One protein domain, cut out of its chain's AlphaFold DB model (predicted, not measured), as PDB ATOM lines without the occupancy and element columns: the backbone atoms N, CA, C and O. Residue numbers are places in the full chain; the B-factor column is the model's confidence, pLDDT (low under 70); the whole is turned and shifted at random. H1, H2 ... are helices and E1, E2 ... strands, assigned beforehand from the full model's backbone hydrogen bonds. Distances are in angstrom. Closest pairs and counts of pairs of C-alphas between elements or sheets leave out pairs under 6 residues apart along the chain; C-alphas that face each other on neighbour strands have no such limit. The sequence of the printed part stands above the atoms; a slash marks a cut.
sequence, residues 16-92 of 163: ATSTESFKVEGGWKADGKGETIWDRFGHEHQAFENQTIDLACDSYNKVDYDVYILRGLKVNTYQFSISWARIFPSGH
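AT A GLANCE: This is residues 16 to 92 of the 163 residues of an uncharacterized protein of Amphiprion percula (UniProt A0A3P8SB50). Two short parallel strands, E1 and E2, lie side by side at one end of an open, loop-rich arrangement; at that end H3 runs out to a tight turn, and E2 folds back from it. H1 lies near the middle of the whole, while H2 lies toward the other end of the longest axis; the long loop after it, residues 44 to 62, starts at that end and leads back to H3, and H4 comes after E2 with a short tail at the end of the printed part. The printed part has 77 residues, with four named helices and two named strands in the order E1, H1, H2, H3, E2, H4; the sheet has the order E1, E2 and is parallel. The class is mixed, helices and strands, with 34 residues, under half of the printed part, in named elements. The whole is only just compact, close to loose, with a radius of gyration of the C-alphas of 13.6 A and spans of 39 by 32 by 18 A.

IN THESE COORDINATES: Begin with the sheet and find C-alpha 16 at (-25.588, 7.488, 6.235), where E1 starts; it holds residues 16 to 19 and is 10.4 A long from first to last C-alpha. Its neighbour E2 is residues 77 to 80, 10.0 A long. Just before E2 in the chain comes H3, residues 63 to 73, the longest helix; look for its first C-alpha at (-32.336, -1.563, 18.855), from which it runs 15.4 A to C-alpha 73. After E1 comes H1, residues 21 to 24, 5.6 A long, its centre 2.6 A from the mean of all C-alphas. H2, residues 37 to 43, is 10.0 A long. H4, residues 84 to 87, is 5.3 A long and ends at C-alpha 87, (-27.594, -17.171, 10.930).

HOW THE PARTS SIT: Start at the sheet, where E1 and E2 are parallel neighbours with 15 degrees between their directions. The C-alphas of Ala 16 and Thr 77 face each other at 4.6 A, and those of Thr 19 and Phe 80 at 5.0 A. Look there for N 19 and O 79, 3.0 A apart, and N 79 and O 17, also 3.0 A apart, both within hydrogen-bond range. Between the two strands the chain passes through H1, H2 and H3, and together these make a strand-helix-strand unit, two parallel neighbour strands with helices between them in the chain. H3 is joined to E2 by a tight link of 3 residues, and it is apart from E1, but only just: their closest C-alphas are 8.2 A apart. From the sheet go on to H1, whose Ser 21 comes nearest to E2: the C-alphas of Ser 21 and Phe 80, the closest of the two elements, are 6.9 A apart. H1 and H2 are close but not clearly touching, the closest C-alphas being those of Phe 22 and Trp 38 at 7.5 A. None of the four helices touches another; H2 and H3 are apart, and H4 is apart from H1, H2, H3 and E1. In H2 and H3 every O i to N i+4 pair is within hydrogen-bond range; H1 and H4 are too short for such a pair, and each has its 1 O i to N i+3 pair within range.

THE WHOLE: Look for the two C-alphas farthest apart at Glu 44 and Lys 74, 39.5 A from each other; the first and last printed C-alphas, Ala 16 and His 92, are 32.3 A apart. The printed part runs from 16 to 92 and has no cut. Two links are long, H1 to H2 with 12 residues and H2 to H3 with 19, while E1 to H1, H3 to E2 and E2 to H4 are tight. The mean pLDDT of the printed part is 86.5, and the model's confidence is low, under 70, at residues 91 to 92.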
ATOM      1  N   ALA A  16     -25.645   8.789   5.605       85.75
ATOM      2  CA  ALA A  16     -25.588   7.488   6.235       85.75
ATOM      3  C   ALA A  16     -24.653   7.459   7.440       85.75
ATOM      4  O   ALA A  16     -23.659   8.181   7.501       85.75
ATOM      5  N   THR A  17     -24.966   6.564   8.368       86.69
ATOM      6  CA  THR A  17     -24.032   6.070   9.388       86.69
ATOM      7  C   THR A  17     -23.935   4.558   9.260       86.69
ATOM      8  O   THR A  17     -24.817   3.926   8.665       86.69
ATOM      9  N   SER A  18     -22.852   3.980   9.777       88.88
ATOM     10  CA  SER A  18     -22.631   2.546   9.686       88.88
ATOM     11  C   SER A  18     -22.092   1.927  10.965       88.88
ATOM     12  O   SER A  18     -21.414   2.582  11.756       88.88
ATOM     13  N   THR A  19     -22.399   0.647  11.152       86.81
ATOM     14  CA  THR A  19     -21.867  -0.183  12.234       86.81
ATOM     15  C   THR A  19     -21.537  -1.584  11.731       86.81
ATOM     16  O   THR A  19     -21.917  -1.996  10.633       86.81
ATOM     17  N   GLU A  20     -20.813  -2.335  12.554       87.25
ATOM     18  CA  GLU A  20     -20.488  -3.732  12.300       87.25
ATOM     19  C   GLU A  20     -20.982  -4.573  13.472       87.25
ATOM     20  O   GLU A  20     -20.670  -4.257  14.620       87.25
ATOM     21  N   SER A  21     -21.717  -5.646  13.175       86.12
ATOM     22  CA  SER A  21     -22.361  -6.531  14.155       86.12
ATOM     23  C   SER A  21     -21.463  -6.871  15.348       86.12
ATOM     24  O   SER A  21     -21.809  -6.561  16.485       86.12
ATOM     25  N   PHE A  22     -20.267  -7.416  15.106       85.19
ATOM     26  CA  PHE A  22     -19.362  -7.832  16.184       85.19
ATOM     27  C   PHE A  22     -18.843  -6.675  17.059       85.19
ATOM     28  O   PHE A  22     -18.447  -6.914  18.195       85.19
ATOM     29  N   LYS A  23     -18.836  -5.433  16.551       88.69
ATOM     30  CA  LYS A  23     -18.361  -4.255  17.295       88.69
ATOM     31  C   LYS A  23     -19.425  -3.673  18.222       88.69
ATOM     32  O   LYS A  23     -19.058  -3.024  19.197       88.69
ATOM     33  N   VAL A  24     -20.714  -3.848  17.909       91.81
ATOM     34  CA  VAL A  24     -21.799  -3.113  18.591       91.81
ATOM     35  C   VAL A  24     -22.893  -3.989  19.194       91.81
ATOM     36  O   VAL A  24     -23.492  -3.573  20.184       91.81
ATOM     37  N   GLU A  25     -23.163  -5.179  18.645       92.00
ATOM     38  CA  GLU A  25     -24.312  -5.997  19.062       92.00
ATOM     39  C   GLU A  25     -24.186  -6.477  20.507       92.00
ATOM     40  O   GLU A  25     -25.112  -6.289  21.294       92.00
ATOM     41  N   GLY A  26     -23.061  -7.109  20.849       91.88
ATOM     42  CA  GLY A  26     -22.963  -7.918  22.061       91.88
ATOM     43  C   GLY A  26     -23.778  -9.204  21.936       91.88
ATOM     44  O   GLY A  26     -23.879  -9.784  20.853       91.88
ATOM     45  N   GLY A  27     -24.370  -9.668  23.039       90.62
ATOM     46  CA  GLY A  27     -25.249 -10.840  23.048       90.62
ATOM     47  C   GLY A  27     -24.533 -12.110  22.585       90.62
ATOM     48  O   GLY A  27     -25.049 -12.828  21.727       90.62
ATOM     49  N   TRP A  28     -23.335 -12.359  23.119       89.56
ATOM     50  CA  TRP A  28     -22.366 -13.346  22.613       89.56
ATOM     51  C   TRP A  28     -22.920 -14.759  22.384       89.56
ATOM     52  O   TRP A  28     -22.539 -15.419  21.417       89.56
ATOM     53  N   LYS A  29     -23.842 -15.180  23.258       90.88
ATOM     54  CA  LYS A  29     -24.534 -16.480  23.269       90.88
ATOM     55  C   LYS A  29     -26.056 -16.363  23.161       90.88
ATOM     56  O   LYS A  29     -26.760 -17.356  23.346       90.88
ATOM     57  N   ALA A  30     -26.570 -15.160  22.914       87.25
ATOM     58  CA  ALA A  30     -28.005 -14.943  22.799       87.25
ATOM     59  C   ALA A  30     -28.562 -15.692  21.581       87.25
ATOM     60  O   ALA A  30     -27.905 -15.756  20.538       87.25
ATOM     61  N   ASP A  31     -29.756 -16.262  21.744       86.56
ATOM     62  CA  ASP A  31     -30.574 -16.856  20.679       86.56
ATOM     63  C   ASP A  31     -29.836 -17.859  19.780       86.56
ATOM     64  O   ASP A  31     -30.044 -17.936  18.574       86.56
ATOM     65  N   GLY A  32     -28.953 -18.654  20.390       83.38
ATOM     66  CA  GLY A  32     -28.249 -19.730  19.696       83.38
ATOM     67  C   GLY A  32     -27.097 -19.264  18.806       83.38
ATOM     68  O   GLY A  32     -26.605 -20.067  18.015       83.38
ATOM     69  N   LYS A  33     -26.638 -18.010  18.941       85.88
ATOM     70  CA  LYS A  33     -25.447 -17.510  18.242       85.88
ATOM     71  C   LYS A  33     -24.240 -18.434  18.465       85.88
ATOM     72  O   LYS A  33     -23.908 -18.794  19.595       85.88
ATOM     73  N   GLY A  34     -23.551 -18.759  17.372       84.88
ATOM     74  CA  GLY A  34     -22.281 -19.480  17.375       84.88
ATOM     75  C   GLY A  34     -21.081 -18.642  17.827       84.88
ATOM     76  O   GLY A  34     -21.102 -17.407  17.821       84.88
ATOM     77  N   GLU A  35     -19.996 -19.321  18.191       90.50
ATOM     78  CA  GLU A  35     -18.719 -18.669  18.499       90.50
ATOM     79  C   GLU A  35     -18.075 -18.109  17.220       90.50
ATOM     80  O   GLU A  35     -17.997 -18.784  16.192       90.50
ATOM     81  N   THR A  36     -17.590 -16.870  17.290       84.31
ATOM     82  CA  THR A  36     -16.802 -16.225  16.235       84.31
ATOM     83  C   THR A  36     -15.323 -16.163  16.611       84.31
ATOM     84  O   THR A  36     -14.945 -16.283  17.775       84.31
ATOM     85  N   ILE A  37     -14.468 -15.891  15.620       83.94
ATOM     86  CA  ILE A  37     -13.037 -15.642  15.854       83.94
ATOM     87  C   ILE A  37     -12.798 -14.485  16.840       83.94
ATOM     88  O   ILE A  37     -11.842 -14.527  17.606       83.94
ATOM     89  N   TRP A  38     -13.679 -13.480  16.852       86.00
ATOM     90  CA  TRP A  38     -13.554 -12.299  17.706       86.00
ATOM     91  C   TRP A  38     -13.988 -12.567  19.148       86.00
ATOM     92  O   TRP A  38     -13.387 -12.010  20.066       86.00
ATOM     93  N   ASP A  39     -14.971 -13.451  19.353       88.44
ATOM     94  CA  ASP A  39     -15.338 -13.925  20.694       88.44
ATOM     95  C   ASP A  39     -14.120 -14.619  21.328       88.44
ATOM     96  O   ASP A  39     -13.671 -14.246  22.413       88.44
ATOM     97  N   ARG A  40     -13.504 -15.546  20.579       88.44
ATOM     98  CA  ARG A  40     -12.299 -16.265  21.008       88.44
ATOM     99  C   ARG A  40     -11.130 -15.324  21.291       88.44
ATOM    100  O   ARG A  40     -10.522 -15.426  22.348       88.44
ATOM    101  N   PHE A  41     -10.846 -14.383  20.392       87.88
ATOM    102  CA  PHE A  41      -9.769 -13.399  20.561       87.88
ATOM    103  C   PHE A  41      -9.913 -12.587  21.864       87.88
ATOM    104  O   PHE A  41      -8.938 -12.379  22.591       87.88
ATOM    105  N   GLY A  42     -11.137 -12.149  22.184       88.19
ATOM    106  CA  GLY A  42     -11.432 -11.445  23.435       88.19
ATOM    107  C   GLY A  42     -11.287 -12.343  24.668       88.19
ATOM    108  O   GLY A  42     -10.644 -11.954  25.645       88.19
ATOM    109  N   HIS A  43     -11.835 -13.562  24.620       93.88
ATOM    110  CA  HIS A  43     -11.751 -14.533  25.723       93.88
ATOM    111  C   HIS A  43     -10.330 -15.061  25.963       93.88
ATOM    112  O   HIS A  43     -10.005 -15.435  27.085       93.88
ATOM    113  N   GLU A  44      -9.465 -15.027  24.949       93.62
ATOM    114  CA  GLU A  44      -8.027 -15.312  25.058       93.62
ATOM    115  C   GLU A  44      -7.204 -14.107  25.555       93.62
ATOM    116  O   GLU A  44      -5.974 -14.174  25.590       93.62
ATOM    117  N   HIS A  45      -7.857 -13.009  25.956       91.75
ATOM    118  CA  HIS A  45      -7.219 -11.801  26.496       91.75
ATOM    119  C   HIS A  45      -6.230 -11.132  25.528       91.75
ATOM    120  O   HIS A  45      -5.254 -10.505  25.939       91.75
ATOM    121  N   GLN A  46      -6.483 -11.254  24.222       86.12
ATOM    122  CA  GLN A  46      -5.642 -10.643  23.187       86.12
ATOM    123  C   GLN A  46      -6.079  -9.208  22.853       86.12
ATOM    124  O   GLN A  46      -5.333  -8.449  22.229       86.12
ATOM    125  N   ALA A  47      -7.278  -8.814  23.286       85.62
ATOM    126  CA  ALA A  47      -7.778  -7.453  23.163       85.62
ATOM    127  C   ALA A  47      -7.145  -6.507  24.195       85.62
ATOM    128  O   ALA A  47      -6.714  -6.913  25.276       85.62
ATOM    129  N   PHE A  48      -7.121  -5.214  23.863       87.94
ATOM    130  CA  PHE A  48      -6.667  -4.169  24.778       87.94
ATOM    131  C   PHE A  48      -7.434  -4.245  26.104       87.94
ATOM    132  O   PHE A  48      -8.652  -4.394  26.101       87.94
ATOM    133  N   GLU A  49      -6.712  -4.172  27.226       91.31
ATOM    134  CA  GLU A  49      -7.278  -4.272  28.583       91.31
ATOM    135  C   GLU A  49      -8.180  -5.502  28.809       91.31
ATOM    136  O   GLU A  49      -9.111  -5.456  29.610       91.31
ATOM    137  N   ASN A  50      -7.901  -6.617  28.123       89.75
ATOM    138  CA  ASN A  50      -8.662  -7.867  28.228       89.75
ATOM    139  C   ASN A  50     -10.164  -7.692  27.940       89.75
ATOM    140  O   ASN A  50     -10.995  -8.424  28.481       89.75
ATOM    141  N   GLN A  51     -10.516  -6.708  27.107       91.00
ATOM    142  CA  GLN A  51     -11.897  -6.448  26.722       91.00
ATOM    143  C   GLN A  51     -12.492  -7.625  25.938       91.00
ATOM    144  O   GLN A  51     -11.812  -8.290  25.157       91.00
ATOM    145  N   THR A  52     -13.794  -7.851  26.110       93.44
ATOM    146  CA  THR A  52     -14.554  -8.838  25.336       93.44
ATOM    147  C   THR A  52     -15.641  -8.144  24.528       93.44
ATOM    148  O   THR A  52     -16.091  -7.045  24.861       93.44
ATOM    149  N   ILE A  53     -16.091  -8.802  23.464       90.44
ATOM    150  CA  ILE A  53     -17.240  -8.342  22.677       90.44
ATOM    151  C   ILE A  53     -18.563  -8.901  23.213       90.44
ATOM    152  O   ILE A  53     -19.577  -8.851  22.523       90.44
ATOM    153  N   ASP A  54     -18.576  -9.425  24.447       94.62
ATOM    154  CA  ASP A  54     -19.738 -10.158  24.948       94.62
ATOM    155  C   ASP A  54     -20.967  -9.267  25.109       94.62
ATOM    156  O   ASP A  54     -22.093  -9.682  24.817       94.62
ATOM    157  N   LEU A  55     -20.726  -8.041  25.580       94.50
ATOM    158  CA  LEU A  55     -21.730  -6.998  25.751       94.50
ATOM    159  C   LEU A  55     -21.616  -5.905  24.682       94.50
ATOM    160  O   LEU A  55     -22.641  -5.438  24.200       94.50
ATOM    161  N   ALA A  56     -20.396  -5.510  24.295       91.94
ATOM    162  CA  ALA A  56     -20.146  -4.414  23.353       91.94
ATOM    163  C   ALA A  56     -20.949  -3.135  23.707       91.94
ATOM    164  O   ALA A  56     -20.904  -2.680  24.851       91.94
ATOM    165  N   CYS A  57     -21.687  -2.556  22.752       93.69
ATOM    166  CA  CYS A  57     -22.615  -1.442  22.993       93.69
ATOM    167  C   CYS A  57     -24.026  -1.907  23.396       93.69
ATOM    168  O   CYS A  57     -24.895  -1.068  23.635       93.69
ATOM    169  N   ASP A  58     -24.250  -3.222  23.484       93.50
ATOM    170  CA  ASP A  58     -25.536  -3.853  23.789       93.50
ATOM    171  C   ASP A  58     -26.641  -3.486  22.779       93.50
ATOM    172  O   ASP A  58     -27.830  -3.468  23.103       93.50
ATOM    173  N   SER A  59     -26.248  -3.196  21.531       90.25
ATOM    174  CA  SER A  59     -27.167  -2.839  20.440       90.25
ATOM    175  C   SER A  59     -28.164  -3.970  20.152       90.25
ATOM    176  O   SER A  59     -29.311  -3.704  19.800       90.25
ATOM    177  N   TYR A  60     -27.781  -5.228  20.421       87.75
ATOM    178  CA  TYR A  60     -28.659  -6.396  20.293       87.75
ATOM    179  C   TYR A  60     -29.955  -6.261  21.105       87.75
ATOM    180  O   TYR A  60     -31.029  -6.600  20.619       87.75
ATOM    181  N   ASN A  61     -29.866  -5.719  22.324       88.12
ATOM    182  CA  ASN A  61     -31.019  -5.526  23.208       88.12
ATOM    183  C   ASN A  61     -31.575  -4.092  23.163       88.12
ATOM    184  O   ASN A  61     -32.622  -3.819  23.748       88.12
ATOM    185  N   LYS A  62     -30.874  -3.160  22.502       89.38
ATOM    186  CA  LYS A  62     -31.165  -1.715  22.516       89.38
ATOM    187  C   LYS A  62     -31.493  -1.137  21.142       89.38
ATOM    188  O   LYS A  62     -31.388   0.072  20.943       89.38
ATOM    189  N   VAL A  63     -31.972  -1.970  20.222       84.75
ATOM    190  CA  VAL A  63     -32.336  -1.563  18.855       84.75
ATOM    191  C   VAL A  63     -33.242  -0.324  18.838       84.75
ATOM    192  O   VAL A  63     -32.988   0.613  18.085       84.75
ATOM    193  N   ASP A  64     -34.256  -0.265  19.706       84.50
ATOM    194  CA  ASP A  64     -35.173   0.883  19.774       84.50
ATOM    195  C   ASP A  64     -34.466   2.193  20.154       84.50
ATOM    196  O   ASP A  64     -34.794   3.266  19.636       84.50
ATOM    197  N   TYR A  65     -33.470   2.110  21.036       83.50
ATOM    198  CA  TYR A  65     -32.667   3.254  21.456       83.50
ATOM    199  C   TYR A  65     -31.739   3.726  20.328       83.50
ATOM    200  O   TYR A  65     -31.652   4.926  20.057       83.50
ATOM    201  N   ASP A  66     -31.116   2.797  19.604       88.12
ATOM    202  CA  ASP A  66     -30.250   3.130  18.471       88.12
ATOM    203  C   ASP A  66     -31.051   3.751  17.317       88.12
ATOM    204  O   ASP A  66     -30.648   4.769  16.746       88.12
ATOM    205  N   VAL A  67     -32.247   3.225  17.028       85.12
ATOM    206  CA  VAL A  67     -33.182   3.821  16.058       85.12
ATOM    207  C   VAL A  67     -33.592   5.232  16.485       85.12
ATOM    208  O   VAL A  67     -33.697   6.127  15.638       85.12
ATOM    209  N   TYR A  68     -33.803   5.466  17.781       86.88
ATOM    210  CA  TYR A  68     -34.095   6.800  18.301       86.88
ATOM    211  C   TYR A  68     -32.937   7.783  18.048       86.88
ATOM    212  O   TYR A  68     -33.176   8.895  17.566       86.88
ATOM    213  N   ILE A  69     -31.687   7.366  18.274       90.25
ATOM    214  CA  ILE A  69     -30.500   8.189  17.981       90.25
ATOM    215  C   ILE A  69     -30.380   8.477  16.480       90.25
ATOM    216  O   ILE A  69     -30.184   9.634  16.095       90.25
ATOM    217  N   LEU A  70     -30.549   7.465  15.622       83.62
ATOM    218  CA  LEU A  70     -30.491   7.624  14.162       83.62
ATOM    219  C   LEU A  70     -31.524   8.646  13.665       83.62
ATOM    220  O   LEU A  70     -31.210   9.506  12.837       83.62
ATOM    221  N   ARG A  71     -32.741   8.617  14.225       82.56
ATOM    222  CA  ARG A  71     -33.777   9.623  13.937       82.56
ATOM    223  C   ARG A  71     -33.358  11.023  14.381       82.56
ATOM    224  O   ARG A  71     -33.570  11.976  13.633       82.56
ATOM    225  N   GLY A  72     -32.740  11.150  15.556       82.44
ATOM    226  CA  GLY A  72     -32.203  12.419  16.057       82.44
ATOM    227  C   GLY A  72     -31.116  13.013  15.152       82.44
ATOM    228  O   GLY A  72     -31.109  14.222  14.914       82.44
ATOM    229  N   LEU A  73     -30.259  12.160  14.582       87.25
ATOM    230  CA  LEU A  73     -29.222  12.543  13.613       87.25
ATOM    231  C   LEU A  73     -29.781  12.923  12.234       87.25
ATOM    232  O   LEU A  73     -29.070  13.544  11.445       87.25
ATOM    233  N   LYS A  74     -31.043  12.578  11.944       89.00
ATOM    234  CA  LYS A  74     -31.715  12.812  10.653       89.00
ATOM    235  C   LYS A  74     -31.005  12.154   9.461       89.00
ATOM    236  O   LYS A  74     -31.100  12.642   8.335       89.00
ATOM    237  N   VAL A  75     -30.311  11.041   9.700       86.94
ATOM    238  CA  VAL A  75     -29.776  10.201   8.621       86.94
ATOM    239  C   VAL A  75     -30.922   9.518   7.882       86.94
ATOM    240  O   VAL A  75     -31.943   9.174   8.476       86.94
ATOM    241  N   ASN A  76     -30.763   9.333   6.574       83.81
ATOM    242  CA  ASN A  76     -31.768   8.683   5.727       83.81
ATOM    243  C   ASN A  76     -31.361   7.266   5.301       83.81
ATOM    244  O   ASN A  76     -32.173   6.547   4.724       83.81
ATOM    245  N   THR A  77     -30.136   6.852   5.626       84.75
ATOM    246  CA  THR A  77     -29.626   5.501   5.405       84.75
ATOM    247  C   THR A  77     -28.875   5.022   6.646       84.75
ATOM    248  O   THR A  77     -28.144   5.780   7.279       84.75
ATOM    249  N   TYR A  78     -29.024   3.742   6.983       84.94
ATOM    250  CA  TYR A  78     -28.199   3.068   7.981       84.94
ATOM    251  C   TYR A  78     -27.624   1.793   7.375       84.94
ATOM    252  O   TYR A  78     -28.362   0.974   6.825       84.94
ATOM    253  N   GLN A  79     -26.304   1.651   7.432       88.00
ATOM    254  CA  GLN A  79     -25.592   0.496   6.898       88.00
ATOM    255  C   GLN A  79     -25.061  -0.349   8.054       88.00
ATOM    256  O   GLN A  79     -24.292   0.132   8.873       88.00
ATOM    257  N   PHE A  80     -25.415  -1.626   8.102       82.50
ATOM    258  CA  PHE A  80     -24.943  -2.533   9.146       82.50
ATOM    259  C   PHE A  80     -24.470  -3.851   8.536       82.50
ATOM    260  O   PHE A  80     -24.884  -4.221   7.432       82.50
ATOM    261  N   SER A  81     -23.580  -4.551   9.241       82.44
ATOM    262  CA  SER A  81     -23.214  -5.930   8.904       82.44
ATOM    263  C   SER A  81     -24.071  -6.919   9.688       82.44
ATOM    264  O   SER A  81     -24.482  -6.634  10.808       82.44
ATOM    265  N   ILE A  82     -24.328  -8.088   9.104       80.25
ATOM    266  CA  ILE A  82     -25.076  -9.167   9.756       80.25
ATOM    267  C   ILE A  82     -24.087 -10.186  10.320       80.25
ATOM    268  O   ILE A  82     -23.169 -10.618   9.617       80.25
ATOM    269  N   SER A  83     -24.281 -10.590  11.574       82.75
ATOM    270  CA  SER A  83     -23.450 -11.611  12.213       82.75
ATOM    271  C   SER A  83     -23.713 -12.995  11.612       82.75
ATOM    272  O   SER A  83     -24.762 -13.601  11.837       82.75
ATOM    273  N   TRP A  84     -22.740 -13.535  10.869       77.69
ATOM    274  CA  TRP A  84     -22.857 -14.860  10.243       77.69
ATOM    275  C   TRP A  84     -23.135 -15.965  11.266       77.69
ATOM    276  O   TRP A  84     -23.934 -16.855  11.005       77.69
ATOM    277  N   ALA A  85     -22.530 -15.879  12.452       82.00
ATOM    278  CA  ALA A  85     -22.713 -16.858  13.517       82.00
ATOM    279  C   ALA A  85     -24.114 -16.830  14.152       82.00
ATOM    280  O   ALA A  85     -24.470 -17.771  14.856       82.00
ATOM    281  N   ARG A  86     -24.920 -15.785  13.915       81.94
ATOM    282  CA  ARG A  86     -26.344 -15.779  14.293       81.94
ATOM    283  C   ARG A  86     -27.207 -16.530  13.281       81.94
ATOM    284  O   ARG A  86     -28.143 -17.206  13.679       81.94
ATOM    285  N   ILE A  87     -26.866 -16.456  11.992       75.69
ATOM    286  CA  ILE A  87     -27.594 -17.171  10.930       75.69
ATOM    287  C   ILE A  87     -27.168 -18.641  10.867       75.69
ATOM    288  O   ILE A  87     -28.014 -19.521  10.739       75.69
ATOM    289  N   PHE A  88     -25.861 -18.898  10.949       79.56
ATOM    290  CA  PHE A  88     -25.241 -20.220  10.872       79.56
ATOM    291  C   PHE A  88     -24.314 -20.424  12.079       79.56
ATOM    292  O   PHE A  88     -23.103 -20.205  11.965       79.56
ATOM    293  N   PRO A  89     -24.835 -20.863  13.237       78.69
ATOM    294  CA  PRO A  89     -24.040 -21.018  14.454       78.69
ATOM    295  C   PRO A  89     -22.837 -21.957  14.316       78.69
ATOM    296  O   PRO A  89     -21.820 -21.755  14.970       78.69
ATOM    297  N   SER A  90     -22.916 -22.963  13.438       76.50
ATOM    298  CA  SER A  90     -21.784 -23.855  13.138       76.50
ATOM    299  C   SER A  90     -20.980 -23.450  11.898       76.50
ATOM    300  O   SER A  90     -20.079 -24.177  11.489       76.50
ATOM    301  N   GLY A  91     -21.326 -22.336  11.246       68.12
ATOM    302  CA  GLY A  91     -20.722 -21.895   9.985       68.12
ATOM    303  C   GLY A  91     -21.142 -22.701   8.746       68.12
ATOM    304  O   GLY A  91     -20.759 -22.345   7.632       68.12
ATOM    305  N   HIS A  92     -21.957 -23.751   8.902       69.69
ATOM    306  CA  HIS A  92     -22.401 -24.627   7.816       69.69
ATOM    307  C   HIS A  92     -23.895 -24.468   7.514       69.69
ATOM    308  O   HIS A  92     -24.704 -24.253   8.409       69.69
TER     309      HIS A  92